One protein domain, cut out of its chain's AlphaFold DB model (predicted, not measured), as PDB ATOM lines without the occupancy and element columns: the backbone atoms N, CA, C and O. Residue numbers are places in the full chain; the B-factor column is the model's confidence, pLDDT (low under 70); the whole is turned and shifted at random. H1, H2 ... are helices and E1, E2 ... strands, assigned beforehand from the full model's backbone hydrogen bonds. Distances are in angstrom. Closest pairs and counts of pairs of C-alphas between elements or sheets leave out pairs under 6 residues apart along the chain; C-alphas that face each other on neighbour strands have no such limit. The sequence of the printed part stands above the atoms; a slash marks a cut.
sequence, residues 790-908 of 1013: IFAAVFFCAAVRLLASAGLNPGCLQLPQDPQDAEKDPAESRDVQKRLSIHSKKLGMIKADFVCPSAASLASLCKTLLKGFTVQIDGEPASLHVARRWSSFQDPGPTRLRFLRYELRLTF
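Overview. This is residues 790 to 908 of the 1013 residues of the protein "Hypothetical protein" of Symbiodinium sp. KB8 (UniProt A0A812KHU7). A four-stranded antiparallel sheet, curled like part of a barrel, wraps round helix H1, and helix H4 packs on the same hollow face. Away from this body, the short helices H2 and H3 make a small arm, of which residues 823 to 828 stick out. The printed part has 119 residues with four named helices and four named strands, in the order H1 H2 H3 E1 H4 E2 E3 E4; the sheet's order is E1 E4 E3 E2, and the class is mixed, helices and strands. The whole is compact, with a radius of gyration of the C-alphas of 15.1 A, and flat, spanning 43 by 41 by 22 A.

Arrangement. Begin with the sheet, which is strongly twisted. Its edge strand E1, residues 845 to 852, is antiparallel to E4, residues 898 to 907, at 150 degrees; look for N 848 and O 902, 2.9 A apart. E4 is antiparallel to E3, residues 876 to 885, with N 905 and O 881 2.9 A apart. E3 pairs with the other edge strand, E2, residues 869 to 873, through N 871 and O 878, 2.9 A apart. E2 E3 E4 form a meander, each strand the antiparallel neighbour of the one before, and its two hairpins are E2 and E3, and E3 and E4. The sheet curls round H1, residues 790 to 805; their closest C-alphas are those of Ala 798 and Val 871, 6.5 A apart. H4, residues 855 to 865, is on the same face, which gives two layers, helices on one face of a sheet. H4 lies over E1 at a height over the sheet of 7.7 A, along the strands, at 18 degrees to E1 on the local plane. H1 touches H4 with residues 802 to 805 alone, closest at the C-alphas of Leu 803 and Leu 861, 7.1 A, at a steep tilt of 50 degrees, opposite ways. H2, residues 819 to 822, touches H3, residues 826 to 835, closest at the C-alphas of Ala 822 and Ser 829, 5.5 A; neither is on the sheet. Each O i to N i+4 pair is within hydrogen-bond range in H1 and H4, against 3 of 6 in H3; H2 is too short for such a pair.

Along the chain. Find C-alpha 790 at (170.425, 113.261, 108.302); from there H1 runs 22.5 A. E1 starts at C-alpha 845, (174.298, 122.949, 99.161), and is 22.0 A long; H4 is 15.5 A, E3 26.5 A. E4 runs 27.6 A to C-alpha 907 at (170.363, 127.526, 106.210).

Size, cuts and confidence. The C-alphas of Lys 824 and Gly 875 are the two farthest apart, at 45.2 A. The printed part has no cut; the long links are H1 to H2 and E3 to E4. Confidence is low, with pLDDT under 70, in residues 815 to 843 and 888 to 897.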
ATOM      1  N   ILE A 790     171.373 112.334 107.662       71.00
ATOM      2  CA  ILE A 790     170.425 113.261 108.302       71.00
ATOM      3  C   ILE A 790     170.223 114.497 107.421       71.00
ATOM      4  O   ILE A 790     169.086 114.869 107.136       71.00
ATOM      5  N   PHE A 791     171.300 115.109 106.916       75.44
ATOM      6  CA  PHE A 791     171.204 116.285 106.046       75.44
ATOM      7  C   PHE A 791     170.450 115.986 104.737       75.44
ATOM      8  O   PHE A 791     169.646 116.806 104.283       75.44
ATOM      9  N   ALA A 792     170.652 114.802 104.148       75.62
ATOM     10  CA  ALA A 792     169.914 114.359 102.967       75.62
ATOM     11  C   ALA A 792     168.420 114.122 103.261       75.62
ATOM     12  O   ALA A 792     167.571 114.562 102.480       75.62
ATOM     13  N   ALA A 793     168.080 113.497 104.393       75.31
ATOM     14  CA  ALA A 793     166.696 113.275 104.817       75.31
ATOM     15  C   ALA A 793     165.960 114.596 105.112       75.31
ATOM     16  O   ALA A 793     164.859 114.828 104.606       75.31
ATOM     17  N   VAL A 794     166.603 115.504 105.854       78.62
ATOM     18  CA  VAL A 794     166.137 116.871 106.142       78.62
ATOM     19  C   VAL A 794     165.854 117.635 104.842       78.62
ATOM     20  O   VAL A 794     164.769 118.204 104.676       78.62
ATOM     21  N   PHE A 795     166.775 117.589 103.873       85.81
ATOM     22  CA  PHE A 795     166.575 118.193 102.555       85.81
ATOM     23  C   PHE A 795     165.427 117.541 101.769       85.81
ATOM     24  O   PHE A 795     164.624 118.255 101.166       85.81
ATOM     25  N   PHE A 796     165.308 116.211 101.776       84.00
ATOM     26  CA  PHE A 796     164.235 115.508 101.068       84.00
ATOM     27  C   PHE A 796     162.855 115.879 101.629       84.00
ATOM     28  O   PHE A 796     161.953 116.233 100.869       84.00
ATOM     29  N   CYS A 797     162.707 115.916 102.956       81.00
ATOM     30  CA  CYS A 797     161.497 116.390 103.629       81.00
ATOM     31  C   CYS A 797     161.159 117.848 103.266       81.00
ATOM     32  O   CYS A 797     159.996 118.161 102.992       81.00
ATOM     33  N   ALA A 798     162.160 118.734 103.198       83.12
ATOM     34  CA  ALA A 798     161.975 120.113 102.744       83.12
ATOM     35  C   ALA A 798     161.529 120.185 101.268       83.12
ATOM     36  O   ALA A 798     160.575 120.895 100.949       83.12
ATOM     37  N   ALA A 799     162.157 119.416 100.375       82.50
ATOM     38  CA  ALA A 799     161.853 119.398  98.943       82.50
ATOM     39  C   ALA A 799     160.472 118.788  98.623       82.50
ATOM     40  O   ALA A 799     159.763 119.285  97.744       82.50
ATOM     41  N   VAL A 800     160.039 117.762  99.363       85.81
ATOM     42  CA  VAL A 800     158.690 117.181  99.239       85.81
ATOM     43  C   VAL A 800     157.620 118.158  99.743       85.81
ATOM     44  O   VAL A 800     156.611 118.358  99.064       85.81
ATOM     45  N   ARG A 801     157.848 118.837 100.880       87.88
ATOM     46  CA  ARG A 801     156.942 119.894 101.376       87.88
ATOM     47  C   ARG A 801     156.887 121.097 100.419       87.88
ATOM     48  O   ARG A 801     155.800 121.628 100.183       87.88
ATOM     49  N   LEU A 802     158.011 121.474  99.805       88.69
ATOM     50  CA  LEU A 802     158.075 122.485  98.742       88.69
ATOM     51  C   LEU A 802     157.183 122.097  97.553       88.69
ATOM     52  O   LEU A 802     156.351 122.905  97.137       88.69
ATOM     53  N   LEU A 803     157.306 120.870  97.031       89.12
ATOM     54  CA  LEU A 803     156.466 120.392  95.925       89.12
ATOM     55  C   LEU A 803     154.977 120.402  96.283       89.12
ATOM     56  O   LEU A 803     154.180 120.927  95.506       89.12
ATOM     57  N   ALA A 804     154.610 119.921  97.474       88.75
ATOM     58  CA  ALA A 804     153.231 119.973  97.954       88.75
ATOM     59  C   ALA A 804     152.696 121.419  97.995       88.75
ATOM     60  O   ALA A 804     151.616 121.689  97.471       88.75
ATOM     61  N   SER A 805     153.482 122.373  98.513       85.81
ATOM     62  CA  SER A 805     153.108 123.799  98.551       85.81
ATOM     63  C   SER A 805     152.995 124.456  97.166       85.81
ATOM     64  O   SER A 805     152.274 125.439  97.004       85.81
ATOM     65  N   ALA A 806     153.672 123.907  96.151       85.12
ATOM     66  CA  ALA A 806     153.565 124.335  94.757       85.12
ATOM     67  C   ALA A 806     152.405 123.656  93.994       85.12
ATOM     68  O   ALA A 806     152.174 123.994  92.827       85.12
ATOM     69  N   GLY A 807     151.681 122.721  94.626       88.94
ATOM     70  CA  GLY A 807     150.606 121.931  94.015       88.94
ATOM     71  C   GLY A 807     151.101 120.758  93.161       88.94
ATOM     72  O   GLY A 807     150.452 120.402  92.177       88.94
ATOM     73  N   LEU A 808     152.272 120.195  93.477       88.75
ATOM     74  CA  LEU A 808     152.969 119.193  92.665       88.75
ATOM     75  C   LEU A 808     153.098 117.842  93.382       88.75
ATOM     76  O   LEU A 808     153.279 117.768  94.595       88.75
ATOM     77  N   ASN A 809     153.046 116.760  92.603       85.50
ATOM     78  CA  ASN A 809     153.282 115.403  93.095       85.50
ATOM     79  C   ASN A 809     154.771 115.223  93.483       85.50
ATOM     80  O   ASN A 809     155.624 115.697  92.729       85.50
ATOM     81  N   PRO A 810     155.115 114.506  94.575       84.38
ATOM     82  CA  PRO A 810     156.504 114.252  94.975       84.38
ATOM     83  C   PRO A 810     157.404 113.669  93.871       84.38
ATOM     84  O   PRO A 810     158.578 114.018  93.804       84.38
ATOM     85  N   GLY A 811     156.854 112.874  92.944       80.62
ATOM     86  CA  GLY A 811     157.567 112.352  91.768       80.62
ATOM     87  C   GLY A 811     158.012 113.411  90.744       80.62
ATOM     88  O   GLY A 811     158.649 113.066  89.752       80.62
ATOM     89  N   CYS A 812     157.704 114.694  90.970       85.25
ATOM     90  CA  CYS A 812     158.302 115.813  90.237       85.25
ATOM     91  C   CYS A 812     159.740 116.125  90.700       85.25
ATOM     92  O   CYS A 812     160.427 116.876  90.011       85.25
ATOM     93  N   LEU A 813     160.202 115.592  91.841       88.00
ATOM     94  CA  LEU A 813     161.599 115.670  92.279       88.00
ATOM     95  C   LEU A 813     162.377 114.480  91.711       88.00
ATOM     96  O   LEU A 813     162.035 113.330  91.979       88.00
ATOM     97  N   GLN A 814     163.455 114.755  90.983       78.50
ATOM     98  CA  GLN A 814     164.432 113.746  90.586       78.50
ATOM     99  C   GLN A 814     165.749 114.010  91.317       78.50
ATOM    100  O   GLN A 814     166.438 115.003  91.077       78.50
ATOM    101  N   LEU A 815     166.080 113.107  92.242       66.06
ATOM    102  CA  LEU A 815     167.427 112.985  92.794       66.06
ATOM    103  C   LEU A 815     168.337 112.278  91.766       66.06
ATOM    104  O   LEU A 815     167.829 111.510  90.941       66.06
ATOM    105  N   PRO A 816     169.666 112.494  91.803       51.56
ATOM    106  CA  PRO A 816     170.606 111.693  91.022       51.56
ATOM    107  C   PRO A 816     170.441 110.200  91.343       51.56
ATOM    108  O   PRO A 816     170.315 109.830  92.509       51.56
ATOM    109  N   GLN A 817     170.413 109.353  90.313       44.97
ATOM    110  CA  GLN A 817     170.164 107.915  90.464       44.97
ATOM    111  C   GLN A 817     171.396 107.149  90.973       44.97
ATOM    112  O   GLN A 817     172.533 107.594  90.807       44.97
ATOM    113  N   ASP A 818     171.133 105.987  91.576       42.47
ATOM    114  CA  ASP A 818     172.136 105.079  92.142       42.47
ATOM    115  C   ASP A 818     173.180 104.612  91.100       42.47
ATOM    116  O   ASP A 818     172.837 104.448  89.923       42.47
ATOM    117  N   PRO A 819     174.436 104.311  91.493       39.88
ATOM    118  CA  PRO A 819     175.507 103.984  90.545       39.88
ATOM    119  C   PRO A 819     175.296 102.724  89.686       39.88
ATOM    120  O   PRO A 819     176.028 102.534  88.717       39.88
ATOM    121  N   GLN A 820     174.343 101.850  90.027       43.47
ATOM    122  CA  GLN A 820     174.214 100.516  89.419       43.47
ATOM    123  C   GLN A 820     173.727 100.531  87.955       43.47
ATOM    124  O   GLN A 820     174.105  99.647  87.192       43.47
ATOM    125  N   ASP A 821     172.966 101.544  87.518       41.66
ATOM    126  CA  ASP A 821     172.527 101.669  86.110       41.66
ATOM    127  C   ASP A 821     173.642 102.248  85.184       41.66
ATOM    128  O   ASP A 821     173.474 102.298  83.963       41.66
ATOM    129  N   ALA A 822     174.804 102.664  85.721       45.50
ATOM    130  CA  ALA A 822     175.856 103.394  84.989       45.50
ATOM    131  C   ALA A 822     176.858 102.521  84.192       45.50
ATOM    132  O   ALA A 822     177.804 103.044  83.600       45.50
ATOM    133  N   GLU A 823     176.675 101.199  84.147       42.50
ATOM    134  CA  GLU A 823     177.654 100.231  83.612       42.50
ATOM    135  C   GLU A 823     177.856 100.288  82.075       42.50
ATOM    136  O   GLU A 823     178.731  99.621  81.527       42.50
ATOM    137  N   LYS A 824     177.061 101.088  81.347       42.59
ATOM    138  CA  LYS A 824     177.029 101.099  79.867       42.59
ATOM    139  C   LYS A 824     177.730 102.276  79.184       42.59
ATOM    140  O   LYS A 824     177.868 102.235  77.963       42.59
ATOM    141  N   ASP A 825     178.213 103.273  79.929       43.44
ATOM    142  CA  ASP A 825     179.144 104.278  79.398       43.44
ATOM    143  C   ASP A 825     180.169 104.720  80.471       43.44
ATOM    144  O   ASP A 825     179.809 105.394  81.446       43.44
ATOM    145  N   PRO A 826     181.469 104.382  80.318       44.31
ATOM    146  CA  PRO A 826     182.499 104.748  81.290       44.31
ATOM    147  C   PRO A 826     182.790 106.260  81.345       44.31
ATOM    148  O   PRO A 826     183.442 106.713  82.292       44.31
ATOM    149  N   ALA A 827     182.314 107.057  80.378       44.34
ATOM    150  CA  ALA A 827     182.376 108.513  80.447       44.34
ATOM    151  C   ALA A 827     181.340 109.083  81.431       44.34
ATOM    152  O   ALA A 827     181.681 109.983  82.202       44.34
ATOM    153  N   GLU A 828     180.112 108.543  81.475       41.59
ATOM    154  CA  GLU A 828     179.104 108.988  82.450       41.59
ATOM    155  C   GLU A 828     179.375 108.467  83.861       41.59
ATOM    156  O   GLU A 828     179.201 109.228  84.810       41.59
ATOM    157  N   SER A 829     179.878 107.240  84.032       38.25
ATOM    158  CA  SER A 829     180.236 106.692  85.356       38.25
ATOM    159  C   SER A 829     181.146 107.643  86.167       38.25
ATOM    160  O   SER A 829     180.864 107.970  87.325       38.25
ATOM    161  N   ARG A 830     182.179 108.206  85.518       44.59
ATOM    162  CA  ARG A 830     183.120 109.186  86.104       44.59
ATOM    163  C   ARG A 830     182.525 110.567  86.394       44.59
ATOM    164  O   ARG A 830     183.211 111.394  87.010       44.59
ATOM    165  N   ASP A 831     181.315 110.841  85.924       42.44
ATOM    166  CA  ASP A 831     180.580 112.077  86.187       42.44
ATOM    167  C   ASP A 831     179.444 111.840  87.197       42.44
ATOM    168  O   ASP A 831     179.276 112.647  88.103       42.44
ATOM    169  N   VAL A 832     178.759 110.690  87.167       38.78
ATOM    170  CA  VAL A 832     177.791 110.257  88.199       38.78
ATOM    171  C   VAL A 832     178.430 110.252  89.590       38.78
ATOM    172  O   VAL A 832     177.882 110.851  90.516       38.78
ATOM    173  N   GLN A 833     179.645 109.710  89.727       36.78
ATOM    174  CA  GLN A 833     180.369 109.705  91.006       36.78
ATOM    175  C   GLN A 833     180.764 111.120  91.502       36.78
ATOM    176  O   GLN A 833     181.049 111.298  92.682       36.78
ATOM    177  N   LYS A 834     180.729 112.143  90.628       42.50
ATOM    178  CA  LYS A 834     180.882 113.577  90.966       42.50
ATOM    179  C   LYS A 834     179.545 114.326  91.094       42.50
ATOM    180  O   LYS A 834     179.501 115.414  91.663       42.50
ATOM    181  N   ARG A 835     178.451 113.776  90.556       38.94
ATOM    182  CA  ARG A 835     177.084 114.312  90.682       38.94
ATOM    183  C   ARG A 835     176.473 113.971  92.048       38.94
ATOM    184  O   ARG A 835     175.687 114.767  92.547       38.94
ATOM    185  N   LEU A 836     176.862 112.841  92.653       33.41
ATOM    186  CA  LEU A 836     176.437 112.416  93.999       33.41
ATOM    187  C   LEU A 836     177.334 112.911  95.149       33.41
ATOM    188  O   LEU A 836     176.923 112.848  96.304       33.41
ATOM    189  N   SER A 837     178.535 113.438  94.882       33.97
ATOM    190  CA  SER A 837     179.345 114.035  95.951       33.97
ATOM    191  C   SER A 837     178.692 115.323  96.463       33.97
ATOM    192  O   SER A 837     178.606 116.304  95.717       33.97
ATOM    193  N   ILE A 838     178.287 115.341  97.739       40.41
ATOM    194  CA  ILE A 838     177.840 116.549  98.451       40.41
ATOM    195  C   ILE A 838     179.011 117.541  98.465       40.41
ATOM    196  O   ILE A 838     179.957 117.427  99.248       40.41
ATOM    197  N   HIS A 839     179.003 118.478  97.519       37.56
ATOM    198  CA  HIS A 839     180.160 119.324  97.263       37.56
ATOM    199  C   HIS A 839     180.268 120.418  98.335       37.56
ATOM    200  O   HIS A 839     179.532 121.402  98.313       37.56
ATOM    201  N   SER A 840     181.261 120.242  99.214       38.72
ATOM    202  CA  SER A 840     181.609 121.031 100.409       38.72
ATOM    203  C   SER A 840     181.043 120.496 101.728       38.72
ATOM    204  O   SER A 840     179.871 120.688 102.052       38.72
ATOM    205  N   LYS A 841     181.959 119.996 102.572       44.12
ATOM    206  CA  LYS A 841     181.761 119.687 104.003       44.12
ATOM    207  C   LYS A 841     181.426 120.922 104.881       44.12
ATOM    208  O   LYS A 841     181.501 120.822 106.099       44.12
ATOM    209  N   LYS A 842     181.140 122.099 104.299       48.62
ATOM    210  CA  LYS A 842     180.934 123.372 105.026       48.62
ATOM    211  C   LYS A 842     179.815 124.293 104.503       48.62
ATOM    212  O   LYS A 842     179.644 125.366 105.071       48.62
ATOM    213  N   LEU A 843     179.080 123.959 103.429       55.41
ATOM    214  CA  LEU A 843     178.185 124.943 102.766       55.41
ATOM    215  C   LEU A 843     176.695 124.581 102.645       55.41
ATOM    216  O   LEU A 843     175.916 125.465 102.284       55.41
ATOM    217  N   GLY A 844     176.281 123.346 102.952       75.19
ATOM    218  CA  GLY A 844     174.859 122.967 102.983       75.19
ATOM    219  C   GLY A 844     174.130 123.113 101.638       75.19
ATOM    220  O   GLY A 844     172.997 123.591 101.598       75.19
ATOM    221  N   MET A 845     174.797 122.763 100.530       82.69
ATOM    222  CA  MET A 845     174.298 122.949  99.161       82.69
ATOM    223  C   MET A 845     173.989 121.614  98.476       82.69
ATOM    224  O   MET A 845     174.831 120.717  98.465       82.69
ATOM    225  N   ILE A 846     172.815 121.504  97.849       85.00
ATOM    226  CA  ILE A 846     172.369 120.325  97.088       85.00
ATOM    227  C   ILE A 846     171.857 120.754  95.707       85.00
ATOM    228  O   ILE A 846     171.231 121.803  95.550       85.00
ATOM    229  N   LYS A 847     172.116 119.933  94.683       85.25
ATOM    230  CA  LYS A 847     171.570 120.107  93.328       85.25
ATOM    231  C   LYS A 847     170.336 119.228  93.158       85.25
ATOM    232  O   LYS A 847     170.401 118.034  93.430       85.25
ATOM    233  N   ALA A 848     169.240 119.818  92.694       86.06
ATOM    234  CA  ALA A 848     167.971 119.132  92.476       86.06
ATOM    235  C   ALA A 848     167.425 119.420  91.074       86.06
ATOM    236  O   ALA A 848     167.440 120.570  90.613       86.06
ATOM    237  N   ASP A 849     166.919 118.369  90.428       87.38
ATOM    238  CA  ASP A 849     166.202 118.452  89.162       87.38
ATOM    239  C   ASP A 849     164.697 118.320  89.403       87.38
ATOM    240  O   ASP A 849     164.221 117.387  90.051       87.38
ATOM    241  N   PHE A 850     163.944 119.276  88.864       89.31
ATOM    242  CA  PHE A 850     162.492 119.332  88.978       89.31
ATOM    243  C   PHE A 850     161.836 119.133  87.613       89.31
ATOM    244  O   PHE A 850     162.149 119.850  86.657       89.31
ATOM    245  N   VAL A 851     160.900 118.186  87.537       87.94
ATOM    246  CA  VAL A 851     160.167 117.811  86.324       87.94
ATOM    247  C   VAL A 851     158.701 118.199  86.478       87.94
ATOM    248  O   VAL A 851     157.915 117.495  87.105       87.94
ATOM    249  N   CYS A 852     158.313 119.334  85.899       87.88
ATOM    250  CA  CYS A 852     156.943 119.834  85.979       87.88
ATOM    251  C   CYS A 852     156.097 119.380  84.773       87.88
ATOM    252  O   CYS A 852     156.550 119.499  83.628       87.88
ATOM    253  N   PRO A 853     154.836 118.949  84.991       82.38
ATOM    254  CA  PRO A 853     153.947 118.502  83.917       82.38
ATOM    255  C   PRO A 853     153.327 119.653  83.104       82.38
ATOM    256  O   PRO A 853     152.814 119.416  82.017       82.38
ATOM    257  N   SER A 854     153.352 120.897  83.603       87.81
ATOM    258  CA  SER A 854     152.720 122.046  82.935       87.81
ATOM    259  C   SER A 854     153.483 123.363  83.117       87.81
ATOM    260  O   SER A 854     154.354 123.493  83.983       87.81
ATOM    261  N   ALA A 855     153.119 124.373  82.319       80.62
ATOM    262  CA  ALA A 855     153.613 125.743  82.460       80.62
ATOM    263  C   ALA A 855     153.256 126.359  83.826       80.62
ATOM    264  O   ALA A 855     154.119 126.941  84.483       80.62
ATOM    265  N   ALA A 856     152.008 126.183  84.273       84.62
ATOM    266  CA  ALA A 856     151.519 126.707  85.548       84.62
ATOM    267  C   ALA A 856     152.221 126.039  86.742       84.62
ATOM    268  O   ALA A 856     152.653 126.727  87.663       84.62
ATOM    269  N   SER A 857     152.430 124.721  86.674       85.75
ATOM    270  CA  SER A 857     153.225 123.947  87.638       85.75
ATOM    271  C   SER A 857     154.645 124.502  87.790       85.75
ATOM    272  O   SER A 857     155.126 124.704  88.903       85.75
ATOM    273  N   LEU A 858     155.311 124.794  86.667       86.75
ATOM    274  CA  LEU A 858     156.660 125.359  86.650       86.75
ATOM    275  C   LEU A 858     156.697 126.786  87.224       86.75
ATOM    276  O   LEU A 858     157.586 127.118  88.003       86.75
ATOM    277  N   ALA A 859     155.721 127.623  86.862       85.69
ATOM    278  CA  ALA A 859     155.606 128.990  87.366       85.69
ATOM    279  C   ALA A 859     155.304 129.030  88.875       85.69
ATOM    280  O   ALA A 859     155.881 129.854  89.583       85.69
ATOM    281  N   SER A 860     154.459 128.117  89.368       88.62
ATOM    282  CA  SER A 860     154.164 127.916  90.793       88.62
ATOM    283  C   SER A 860     155.439 127.592  91.576       88.62
ATOM    284  O   SER A 860     155.830 128.350  92.464       88.62
ATOM    285  N   LEU A 861     156.166 126.545  91.165       90.25
ATOM    286  CA  LEU A 861     157.412 126.124  91.811       90.25
ATOM    287  C   LEU A 861     158.477 127.233  91.818       90.25
ATOM    288  O   LEU A 861     159.067 127.508  92.861       90.25
ATOM    289  N   CYS A 862     158.680 127.921  90.689       88.31
ATOM    290  CA  CYS A 862     159.573 129.081  90.610       88.31
ATOM    291  C   CYS A 862     159.162 130.201  91.577       88.31
ATOM    292  O   CYS A 862     160.020 130.790  92.229       88.31
ATOM    293  N   LYS A 863     157.861 130.503  91.682       90.56
ATOM    294  CA  LYS A 863     157.329 131.565  92.549       90.56
ATOM    295  C   LYS A 863     157.488 131.233  94.035       90.56
ATOM    296  O   LYS A 863     157.729 132.149  94.817       90.56
ATOM    297  N   THR A 864     157.390 129.962  94.419       88.81
ATOM    298  CA  THR A 864     157.654 129.517  95.796       88.81
ATOM    299  C   THR A 864     159.153 129.516  96.104       88.81
ATOM    300  O   THR A 864     159.564 130.110  97.095       88.81
ATOM    301  N   LEU A 865     159.993 128.960  95.222       87.94
ATOM    302  CA  LEU A 865     161.454 128.953  95.394       87.94
ATOM    303  C   LEU A 865     162.063 130.364  95.477       87.94
ATOM    304  O   LEU A 865     162.941 130.606  96.301       87.94
ATOM    305  N   LEU A 866     161.591 131.311  94.658       85.19
ATOM    306  CA  LEU A 866     162.086 132.696  94.653       85.19
ATOM    307  C   LEU A 866     161.635 133.526  95.866       85.19
ATOM    308  O   LEU A 866     162.232 134.565  96.129       85.19
ATOM    309  N   LYS A 867     160.614 133.084  96.609       86.75
ATOM    310  CA  LYS A 867     160.225 133.700  97.888       86.75
ATOM    311  C   LYS A 867     161.097 133.253  99.067       86.75
ATOM    312  O   LYS A 867     161.018 133.867 100.126       86.75
ATOM    313  N   GLY A 868     161.904 132.204  98.885       87.00
ATOM    314  CA  GLY A 868     162.456 131.414  99.982       87.00
ATOM    315  C   GLY A 868     161.390 130.479 100.556       87.00
ATOM    316  O   GLY A 868     160.248 130.881 100.775       87.00
ATOM    317  N   PHE A 869     161.754 129.218 100.782       91.25
ATOM    318  CA  PHE A 869     160.858 128.230 101.377       91.25
ATOM    319  C   PHE A 869     161.338 127.899 102.790       91.25
ATOM    320  O   PHE A 869     162.355 127.230 102.960       91.25
ATOM    321  N   THR A 870     160.630 128.398 103.802       89.75
ATOM    322  CA  THR A 870     160.882 128.068 105.208       89.75
ATOM    323  C   THR A 870     160.072 126.848 105.623       89.75
ATOM    324  O   THR A 870     158.913 126.681 105.241       89.75
ATOM    325  N   VAL A 871     160.688 125.979 106.417       87.06
ATOM    326  CA  VAL A 871     160.076 124.745 106.900       87.06
ATOM    327  C   VAL A 871     160.520 124.476 108.332       87.06
ATOM    328  O   VAL A 871     161.702 124.505 108.649       87.06
ATOM    329  N   GLN A 872     159.547 124.201 109.196       86.62
ATOM    330  CA  GLN A 872     159.798 123.767 110.565       86.62
ATOM    331  C   GLN A 872     160.272 122.309 110.571       86.62
ATOM    332  O   GLN A 872     159.565 121.422 110.068       86.62
ATOM    333  N   ILE A 873     161.473 122.082 111.102       78.44
ATOM    334  CA  ILE A 873     162.116 120.771 111.237       78.44
ATOM    335  C   ILE A 873     162.554 120.653 112.695       78.44
ATOM    336  O   ILE A 873     163.367 121.439 113.163       78.44
ATOM    337  N   ASP A 874     161.913 119.740 113.423       80.62
ATOM    338  CA  ASP A 874     162.128 119.454 114.851       80.62
ATOM    339  C   ASP A 874     162.045 120.669 115.806       80.62
ATOM    340  O   ASP A 874     162.500 120.615 116.944       80.62
ATOM    341  N   GLY A 875     161.380 121.744 115.362       83.19
ATOM    342  CA  GLY A 875     161.182 123.002 116.097       83.19
ATOM    343  C   GLY A 875     162.036 124.170 115.587       83.19
ATOM    344  O   GLY A 875     161.730 125.323 115.894       83.19
ATOM    345  N   GLU A 876     163.045 123.886 114.760       83.94
ATOM    346  CA  GLU A 876     163.926 124.884 114.158       83.94
ATOM    347  C   GLU A 876     163.428 125.340 112.767       83.94
ATOM    348  O   GLU A 876     163.034 124.515 111.925       83.94
ATOM    349  N   PRO A 877     163.454 126.656 112.465       85.75
ATOM    350  CA  PRO A 877     163.046 127.200 111.175       85.75
ATOM    351  C   PRO A 877     164.165 127.064 110.129       85.75
ATOM    352  O   PRO A 877     164.909 128.005 109.856       85.75
ATOM    353  N   ALA A 878     164.251 125.908 109.474       88.69
ATOM    354  CA  ALA A 878     165.169 125.707 108.357       88.69
ATOM    355  C   ALA A 878     164.685 126.458 107.099       88.69
ATOM    356  O   ALA A 878     163.522 126.340 106.695       88.69
ATOM    357  N   SER A 879     165.569 127.214 106.439       88.50
ATOM    358  CA  SER A 879     165.234 127.966 105.222       88.50
ATOM    359  C   SER A 879     165.958 127.432 103.984       88.50
ATOM    360  O   SER A 879     167.173 127.233 103.974       88.50
ATOM    361  N   LEU A 880     165.196 127.189 102.915       91.81
ATOM    362  CA  LEU A 880     165.687 126.680 101.638       91.81
ATOM    363  C   LEU A 880     165.698 127.804 100.593       91.81
ATOM    364  O   LEU A 880     164.649 128.327 100.202       91.81
ATOM    365  N   HIS A 881     166.895 128.162 100.130       89.12
ATOM    366  CA  HIS A 881     167.133 129.267  99.201       89.12
ATOM    367  C   HIS A 881     167.737 128.780  97.881       89.12
ATOM    368  O   HIS A 881     168.574 127.879  97.858       89.12
ATOM    369  N   VAL A 882     167.374 129.419  96.766       91.31
ATOM    370  CA  VAL A 882     168.047 129.196  95.478       91.31
ATOM    371  C   VAL A 882     169.401 129.903  95.487       91.31
ATOM    372  O   VAL A 882     169.461 131.122  95.359       91.31
ATOM    373  N   ALA A 883     170.487 129.138  95.594       87.38
ATOM    374  CA  ALA A 883     171.848 129.663  95.498       87.38
ATOM    375  C   ALA A 883     172.274 129.881  94.039       87.38
ATOM    376  O   ALA A 883     172.925 130.875  93.721       87.38
ATOM    377  N   ARG A 884     171.885 128.977  93.126       86.75
ATOM    378  CA  ARG A 884     172.170 129.119  91.689       86.75
ATOM    379  C   ARG A 884     171.110 128.451  90.816       86.75
ATOM    380  O   ARG A 884     170.644 127.346  91.087       86.75
ATOM    381  N   ARG A 885     170.771 129.107  89.706       84.25
ATOM    382  CA  ARG A 885     169.976 128.537  88.610       84.25
ATOM    383  C   ARG A 885     170.918 128.033  87.520       84.25
ATOM    384  O   ARG A 885     171.750 128.803  87.049       84.25
ATOM    385  N   TRP A 886     170.777 126.773  87.106       78.38
ATOM    386  CA  TRP A 886     171.676 126.156  86.118       78.38
ATOM    387  C   TRP A 886     171.095 126.091  84.698       78.38
ATOM    388  O   TRP A 886     171.862 126.065  83.741       78.38
ATOM    389  N   SER A 887     169.766 126.121  84.536       73.75
ATOM    390  CA  SER A 887     169.106 126.119  83.222       73.75
ATOM    391  C   SER A 887     168.246 127.369  82.986       73.75
ATOM    392  O   SER A 887     167.332 127.684  83.759       73.75
ATOM    393  N   SER A 888     168.495 128.075  81.879       51.16
ATOM    394  CA  SER A 888     167.536 129.034  81.319       51.16
ATOM    395  C   SER A 888     166.351 128.280  80.703       51.16
ATOM    396  O   SER A 888     166.470 127.125  80.301       51.16
ATOM    397  N   PHE A 889     165.173 128.903  80.697       52.19
ATOM    398  CA  PHE A 889     163.951 128.275  80.199       52.19
ATOM    399  C   PHE A 889     163.691 128.686  78.745       52.19
ATOM    400  O   PHE A 889     163.618 129.876  78.447       52.19
ATOM    401  N   GLN A 890     163.504 127.699  77.871       48.53
ATOM    402  CA  GLN A 890     162.862 127.846  76.565       48.53
ATOM    403  C   GLN A 890     161.603 126.977  76.586       48.53
ATOM    404  O   GLN A 890     161.657 125.848  77.073       48.53
ATOM    405  N   ASP A 891     160.470 127.494  76.104       51.81
ATOM    406  CA  ASP A 891     159.207 126.754  76.166       51.81
ATOM    407  C   ASP A 891     159.188 125.615  75.128       51.81
ATOM    408  O   ASP A 891     159.289 125.887  73.929       51.81
ATOM    409  N   PRO A 892     159.070 124.338  75.545       57.50
ATOM    410  CA  PRO A 892     159.107 123.202  74.630       57.50
ATOM    411  C   PRO A 892     157.739 122.899  73.988       57.50
ATOM    412  O   PRO A 892     157.616 121.903  73.273       57.50
ATOM    413  N   GLY A 893     156.712 123.714  74.251       55.31
ATOM    414  CA  GLY A 893     155.335 123.520  73.804       55.31
ATOM    415  C   GLY A 893     154.402 122.946  74.885       55.31
ATOM    416  O   GLY A 893     154.823 122.669  76.016       55.31
ATOM    417  N   PRO A 894     153.108 122.764  74.556       50.00
ATOM    418  CA  PRO A 894     152.076 122.378  75.523       50.00
ATOM    419  C   PRO A 894     152.125 120.904  75.962       50.00
ATOM    420  O   PRO A 894     151.522 120.563  76.972       50.00
ATOM    421  N   THR A 895     152.830 120.030  75.234       49.41
ATOM    422  CA  THR A 895     152.795 118.563  75.418       49.41
ATOM    423  C   THR A 895     154.124 117.949  75.876       49.41
ATOM    424  O   THR A 895     154.311 116.737  75.779       49.41
ATOM    425  N   ARG A 896     155.078 118.756  76.362       62.75
ATOM    426  CA  ARG A 896     156.407 118.285  76.796       62.75
ATOM    427  C   ARG A 896     156.696 118.623  78.257       62.75
ATOM    428  O   ARG A 896     156.440 119.742  78.702       62.75
ATOM    429  N   LEU A 897     157.277 117.652  78.969       67.06
ATOM    430  CA  LEU A 897     157.756 117.796  80.346       67.06
ATOM    431  C   LEU A 897     158.786 118.929  80.454       67.06
ATOM    432  O   LEU A 897     159.626 119.108  79.568       67.06
ATOM    433  N   ARG A 898     158.717 119.694  81.546       79.44
ATOM    434  CA  ARG A 898     159.518 120.909  81.749       79.44
ATOM    435  C   ARG A 898     160.526 120.684  82.866       79.44
ATOM    436  O   ARG A 898     160.131 120.479  84.007       79.44
ATOM    437  N   PHE A 899     161.810 120.749  82.524       80.62
ATOM    438  CA  PHE A 899     162.923 120.488  83.436       80.62
ATOM    439  C   PHE A 899     163.544 121.798  83.941       80.62
ATOM    440  O   PHE A 899     163.835 122.698  83.148       80.62
ATOM    441  N   LEU A 900     163.790 121.896  85.249       83.88
ATOM    442  CA  LEU A 900     164.615 122.948  85.855       83.88
ATOM    443  C   LEU A 900     165.648 122.345  86.803       83.88
ATOM    444  O   LEU A 900     165.291 121.584  87.698       83.88
ATOM    445  N   ARG A 901     166.909 122.767  86.637       87.69
ATOM    446  CA  ARG A 901     168.017 122.431  87.535       87.69
ATOM    447  C   ARG A 901     168.349 123.612  88.439       87.69
ATOM    448  O   ARG A 901     168.744 124.683  87.955       87.69
ATOM    449  N   TYR A 902     168.234 123.398  89.744       88.12
ATOM    450  CA  TYR A 902     168.592 124.370  90.773       88.12
ATOM    451  C   TYR A 902     169.657 123.817  91.718       88.12
ATOM    452  O   TYR A 902     169.722 122.624  91.996       88.12
ATOM    453  N   GLU A 903     170.483 124.723  92.222       89.19
ATOM    454  CA  GLU A 903     171.395 124.505  93.336       89.19
ATOM    455  C   GLU A 903     170.808 125.265  94.523       89.19
ATOM    456  O   GLU A 903     170.626 126.487  94.476       89.19
ATOM    457  N   LEU A 904     170.405 124.504  95.532       90.94
ATOM    458  CA  LEU A 904     169.635 124.948  96.681       90.94
ATOM    459  C   LEU A 904     170.529 124.898  97.916       90.94
ATOM    460  O   LEU A 904     171.229 123.909  98.134       90.94
ATOM    461  N   ARG A 905     170.494 125.956  98.723       90.06
ATOM    462  CA  ARG A 905     171.194 126.037 100.004       90.06
ATOM    463  C   ARG A 905     170.182 125.940 101.133       90.06
ATOM    464  O   ARG A 905     169.190 126.669 101.119       90.06
ATOM    465  N   LEU A 906     170.453 125.062 102.092       89.62
ATOM    466  CA  LEU A 906     169.747 125.010 103.365       89.62
ATOM    467  C   LEU A 906     170.506 125.870 104.383       89.62
ATOM    468  O   LEU A 906     171.733 125.782 104.469       89.62
ATOM    469  N   THR A 907     169.793 126.699 105.139       87.88
ATOM    470  CA  THR A 907     170.363 127.526 106.210       87.88
ATOM    471  C   THR A 907     169.568 127.405 107.505       87.88
ATOM    472  O   THR A 907     168.338 127.418 107.495       87.88
ATOM    473  N   PHE A 908     170.319 127.324 108.602       85.31
ATOM    474  CA  PHE A 908     169.899 127.530 109.988       85.31
ATOM    475  C   PHE A 908     170.501 128.872 110.471       85.31
ATOM    476  O   PHE A 908     171.268 129.491 109.722       85.31
TER     477      PHE A 908